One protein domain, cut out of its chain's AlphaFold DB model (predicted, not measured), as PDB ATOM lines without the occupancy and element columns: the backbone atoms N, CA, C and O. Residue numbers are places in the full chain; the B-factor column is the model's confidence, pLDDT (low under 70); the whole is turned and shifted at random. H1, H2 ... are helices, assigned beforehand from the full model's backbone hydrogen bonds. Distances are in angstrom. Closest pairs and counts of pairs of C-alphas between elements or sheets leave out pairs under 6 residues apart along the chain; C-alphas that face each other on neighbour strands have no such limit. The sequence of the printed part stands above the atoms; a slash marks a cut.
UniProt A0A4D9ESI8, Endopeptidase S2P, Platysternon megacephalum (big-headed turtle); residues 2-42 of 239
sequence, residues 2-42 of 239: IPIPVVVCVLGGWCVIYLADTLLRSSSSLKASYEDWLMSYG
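What this domain is: This is residues 2 to 42 of the 239 residues of the protein "Endopeptidase S2P" of Platysternon megacephalum (big-headed turtle) (UniProt A0A4D9ESI8). Two helices meet at a corner near their ends and make an L: a long arm, H1, and a shorter arm, H2, joined by a tight link. Residues 2 to 20 and 36 to 42 stand free. The printed part has 41 residues with two named helices, H1 then H2, and no named strand; its class is all helix. It is only just extended, close to loose, with a radius of gyration of the C-alphas of 13.9 A, and flat, spanning 40 by 21 by 6 A.

Where its parts are: Find C-alpha 4 at (109.023, 127.864, 15.601); from there H1, residues 4 to 26, runs 32.1 A to C-alpha 26 at (84.557, 114.867, -0.711). After the link, H2, residues 31 to 41, runs 15.4 A to C-alpha 41 at (76.396, 131.449, 6.965).

How they stand to each other: Look at residues 24 to 25, with which alone H1 touches H2, only at the corner. The closest C-alphas, those of Arg 25 and Lys 31, are 4.7 A apart. The helices run opposite ways at a steep tilt of 62 degrees. In H1 and H2 every O i to N i+4 pair is within hydrogen-bond range.

The domain as a whole: The two C-alphas farthest apart, those of Ile 2 and Ser 29, are 41.8 A apart. The printed part has no cut, and its link from H1 to H2 is tight. The mean pLDDT of the printed part is 87.6, and no printed residue is under 70.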
ATOM      1  N   ILE A   2     110.347 134.963  15.524       76.19
ATOM      2  CA  ILE A   2     109.076 134.253  15.759       76.19
ATOM      3  C   ILE A   2     109.395 132.837  16.270       76.19
ATOM      4  O   ILE A   2     110.272 132.190  15.693       76.19
ATOM      5  N   PRO A   3     108.730 132.322  17.319       83.06
ATOM      6  CA  PRO A   3     109.019 130.998  17.844       83.06
ATOM      7  C   PRO A   3     108.534 129.959  16.831       83.06
ATOM      8  O   PRO A   3     107.379 130.010  16.404       83.06
ATOM      9  N   ILE A   4     109.382 128.987  16.487       84.94
ATOM     10  CA  ILE A   4     109.023 127.864  15.601       84.94
ATOM     11  C   ILE A   4     107.706 127.185  16.031       84.94
ATOM     12  O   ILE A   4     106.877 126.941  15.154       84.94
ATOM     13  N   PRO A   5     107.430 126.961  17.337       86.81
ATOM     14  CA  PRO A   5     106.152 126.398  17.770       86.81
ATOM     15  C   PRO A   5     104.934 127.197  17.297       86.81
ATOM     16  O   PRO A   5     103.951 126.604  16.871       86.81
ATOM     17  N   VAL A   6     105.002 128.533  17.295       84.19
ATOM     18  CA  VAL A   6     103.887 129.386  16.848       84.19
ATOM     19  C   VAL A   6     103.626 129.190  15.359       84.19
ATOM     20  O   VAL A   6     102.478 129.042  14.951       84.19
ATOM     21  N   VAL A   7     104.685 129.132  14.548       86.00
ATOM     22  CA  VAL A   7     104.570 128.897  13.102       86.00
ATOM     23  C   VAL A   7     103.965 127.521  12.825       86.00
ATOM     24  O   VAL A   7     103.038 127.411  12.025       86.00
ATOM     25  N   VAL A   8     104.438 126.484  13.522       89.44
ATOM     26  CA  VAL A   8     103.919 125.114  13.390       89.44
ATOM     27  C   VAL A   8     102.453 125.037  13.812       89.44
ATOM     28  O   VAL A   8     101.656 124.434  13.098       89.44
ATOM     29  N   CYS A   9     102.064 125.678  14.915       89.75
ATOM     30  CA  CYS A   9     100.671 125.715  15.360       89.75
ATOM     31  C   CYS A   9      99.758 126.421  14.351       89.75
ATOM     32  O   CYS A   9      98.683 125.909  14.048       89.75
ATOM     33  N   VAL A  10     100.178 127.568  13.804       88.50
ATOM     34  CA  VAL A  10      99.388 128.319  12.816       88.50
ATOM     35  C   VAL A  10      99.237 127.521  11.525       88.50
ATOM     36  O   VAL A  10      98.115 127.299  11.072       88.50
ATOM     37  N   LEU A  11     100.343 127.062  10.935       91.56
ATOM     38  CA  LEU A  11     100.305 126.314   9.676       91.56
ATOM     39  C   LEU A  11      99.602 124.964   9.847       91.56
ATOM     40  O   LEU A  11      98.766 124.608   9.023       91.56
ATOM     41  N   GLY A  12      99.879 124.249  10.941       90.81
ATOM     42  CA  GLY A  12      99.201 123.003  11.288       90.81
ATOM     43  C   GLY A  12      97.696 123.199  11.461       90.81
ATOM     44  O   GLY A  12      96.919 122.427  10.908       90.81
ATOM     45  N   GLY A  13      97.275 124.272  12.139       90.88
ATOM     46  CA  GLY A  13      95.866 124.642  12.271       90.88
ATOM     47  C   GLY A  13      95.190 124.884  10.919       90.88
ATOM     48  O   GLY A  13      94.128 124.323  10.659       90.88
ATOM     49  N   TRP A  14      95.830 125.640  10.020       92.38
ATOM     50  CA  TRP A  14      95.318 125.849   8.660       92.38
ATOM     51  C   TRP A  14      95.233 124.562   7.847       92.38
ATOM     52  O   TRP A  14      94.237 124.351   7.156       92.38
ATOM     53  N   CYS A  15      96.235 123.686   7.948       90.69
ATOM     54  CA  CYS A  15      96.205 122.378   7.304       90.69
ATOM     55  C   CYS A  15      95.036 121.530   7.816       90.69
ATOM     56  O   CYS A  15      94.329 120.939   7.010       90.69
ATOM     57  N   VAL A  16      94.791 121.503   9.131       91.75
ATOM     58  CA  VAL A  16      93.657 120.773   9.723       91.75
ATOM     59  C   VAL A  16      92.324 121.330   9.226       91.75
ATOM     60  O   VAL A  16      91.470 120.554   8.808       91.75
ATOM     61  N   ILE A  17      92.154 122.656   9.214       90.56
ATOM     62  CA  ILE A  17      90.935 123.309   8.706       90.56
ATOM     63  C   ILE A  17      90.713 122.964   7.230       90.56
ATOM     64  O   ILE A  17      89.611 122.579   6.845       90.56
ATOM     65  N   TYR A  18      91.755 123.072   6.406       90.44
ATOM     66  CA  TYR A  18      91.659 122.804   4.974       90.44
ATOM     67  C   TYR A  18      91.397 121.324   4.670       90.44
ATOM     68  O   TYR A  18      90.577 121.002   3.810       90.44
ATOM     69  N   LEU A  19      92.049 120.410   5.395       90.44
ATOM     70  CA  LEU A  19      91.787 118.976   5.286       90.44
ATOM     71  C   LEU A  19      90.354 118.649   5.708       90.44
ATOM     72  O   LEU A  19      89.687 117.894   5.012       90.44
ATOM     73  N   ALA A  20      89.857 119.244   6.795       88.81
ATOM     74  CA  ALA A  20      88.477 119.062   7.230       88.81
ATOM     75  C   ALA A  20      87.470 119.561   6.175       88.81
ATOM     76  O   ALA A  20      86.561 118.810   5.823       88.81
ATOM     77  N   ASP A  21      87.652 120.767   5.620       88.94
ATOM     78  CA  ASP A  21      86.812 121.293   4.525       88.94
ATOM     79  C   ASP A  21      86.858 120.368   3.294       88.94
ATOM     80  O   ASP A  21      85.815 119.992   2.758       88.94
ATOM     81  N   THR A  22      88.048 119.894   2.908       88.19
ATOM     82  CA  THR A  22      88.220 118.980   1.766       88.19
ATOM     83  C   THR A  22      87.529 117.632   1.998       88.19
ATOM     84  O   THR A  22      86.855 117.118   1.104       88.19
ATOM     85  N   LEU A  23      87.651 117.057   3.198       89.75
ATOM     86  CA  LEU A  23      87.007 115.790   3.561       89.75
ATOM     87  C   LEU A  23      85.480 115.915   3.566       89.75
ATOM     88  O   LEU A  23      84.790 115.045   3.032       89.75
ATOM     89  N   LEU A  24      84.949 117.011   4.117       88.06
ATOM     90  CA  LEU A  24      83.510 117.280   4.141       88.06
ATOM     91  C   LEU A  24      82.947 117.484   2.729       88.06
ATOM     92  O   LEU A  24      81.883 116.949   2.418       88.06
ATOM     93  N   ARG A  25      83.683 118.169   1.845       87.94
ATOM     94  CA  ARG A  25      83.313 118.329   0.427       87.94
ATOM     95  C   ARG A  25      83.447 117.049  -0.395       87.94
ATOM     96  O   ARG A  25      82.726 116.884  -1.376       87.94
ATOM     97  N   SER A  26      84.358 116.149  -0.023       88.75
ATOM     98  CA  SER A  26      84.557 114.867  -0.711       88.75
ATOM     99  C   SER A  26      83.506 113.818  -0.339       88.75
ATOM    100  O   SER A  26      83.320 112.860  -1.091       88.75
ATOM    101  N   SER A  27      82.836 113.954   0.808       87.81
ATOM    102  CA  SER A  27      81.842 112.981   1.267       87.81
ATOM    103  C   SER A  27      80.526 113.127   0.500       87.81
ATOM    104  O   SER A  27      79.881 114.172   0.551       87.81
ATOM    105  N   SER A  28      80.085 112.067  -0.181       79.81
ATOM    106  CA  SER A  28      78.867 112.087  -1.005       79.81
ATOM    107  C   SER A  28      77.583 112.331  -0.204       79.81
ATOM    108  O   SER A  28      76.631 112.886  -0.746       79.81
ATOM    109  N   SER A  29      77.555 111.955   1.078       83.56
ATOM    110  CA  SER A  29      76.391 112.130   1.952       83.56
ATOM    111  C   SER A  29      76.331 113.503   2.622       83.56
ATOM    112  O   SER A  29      75.242 114.027   2.839       83.56
ATOM    113  N   LEU A  30      77.485 114.092   2.954       85.50
ATOM    114  CA  LEU A  30      77.567 115.334   3.733       85.50
ATOM    115  C   LEU A  30      77.812 116.577   2.878       85.50
ATOM    116  O   LEU A  30      77.518 117.677   3.342       85.50
ATOM    117  N   LYS A  31      78.298 116.423   1.639       87.44
ATOM    118  CA  LYS A  31      78.652 117.546   0.765       87.44
ATOM    119  C   LYS A  31      77.519 118.559   0.621       87.44
ATOM    120  O   LYS A  31      77.744 119.734   0.879       87.44
ATOM    121  N   ALA A  32      76.319 118.111   0.243       86.50
ATOM    122  CA  ALA A  32      75.187 119.011   0.008       86.50
ATOM    123  C   ALA A  32      74.825 119.799   1.276       86.50
ATOM    124  O   ALA A  32      74.777 121.023   1.253       86.50
ATOM    125  N   SER A  33      74.696 119.107   2.413       88.62
ATOM    126  CA  SER A  33      74.397 119.757   3.692       88.62
ATOM    127  C   SER A  33      75.500 120.716   4.145       88.62
ATOM    128  O   SER A  33      75.194 121.729   4.771       88.62
ATOM    129  N   TYR A  34      76.770 120.402   3.878       87.00
ATOM    130  CA  TYR A  34      77.901 121.247   4.252       87.00
ATOM    131  C   TYR A  34      78.019 122.486   3.358       87.00
ATOM    132  O   TYR A  34      78.258 123.580   3.864       87.00
ATOM    133  N   GLU A  35      77.815 122.340   2.049       88.44
ATOM    134  CA  GLU A  35      77.796 123.462   1.106       88.44
ATOM    135  C   GLU A  35      76.614 124.397   1.386       88.44
ATOM    136  O   GLU A  35      76.814 125.609   1.470       88.44
ATOM    137  N   ASP A  36      75.425 123.849   1.646       88.75
ATOM    138  CA  ASP A  36      74.258 124.634   2.057       88.75
ATOM    139  C   ASP A  36      74.511 125.359   3.384       88.75
ATOM    140  O   ASP A  36      74.179 126.538   3.527       88.75
ATOM    141  N   TRP A  37      75.160 124.693   4.348       90.00
ATOM    142  CA  TRP A  37      75.556 125.312   5.611       90.00
ATOM    143  C   TRP A  37      76.532 126.471   5.374       90.00
ATOM    144  O   TRP A  37      76.249 127.595   5.787       90.00
ATOM    145  N   LEU A  38      77.627 126.257   4.642       87.75
ATOM    146  CA  LEU A  38      78.593 127.311   4.322       87.75
ATOM    147  C   LEU A  38      77.932 128.506   3.624       87.75
ATOM    148  O   LEU A  38      78.168 129.650   4.013       87.75
ATOM    149  N   MET A  39      77.054 128.249   2.652       85.38
ATOM    150  CA  MET A  39      76.313 129.292   1.941       85.38
ATOM    151  C   MET A  39      75.333 130.034   2.855       85.38
ATOM    152  O   MET A  39      75.252 131.260   2.787       85.38
ATOM    153  N   SER A  40      74.635 129.328   3.750       85.94
ATOM    154  CA  SER A  40      73.683 129.934   4.692       85.94
ATOM    155  C   SER A  40      74.353 130.894   5.682       85.94
ATOM    156  O   SER A  40      73.775 131.924   6.029       85.94
ATOM    157  N   TYR A  41      75.595 130.600   6.081       84.56
ATOM    158  CA  TYR A  41      76.396 131.449   6.965       84.56
ATOM    159  C   TYR A  41      77.304 132.437   6.213       84.56
ATOM    160  O   TYR A  41      77.967 133.253   6.856       84.56
ATOM    161  N   GLY A  42      77.339 132.394   4.874       86.56
ATOM    162  CA  GLY A  42      78.187 133.255   4.046       86.56
ATOM    163  C   GLY A  42      79.685 132.992   4.228       86.56
ATOM    164  O   GLY A  42      80.491 133.924   4.164       86.56
TER     165      GLY A  42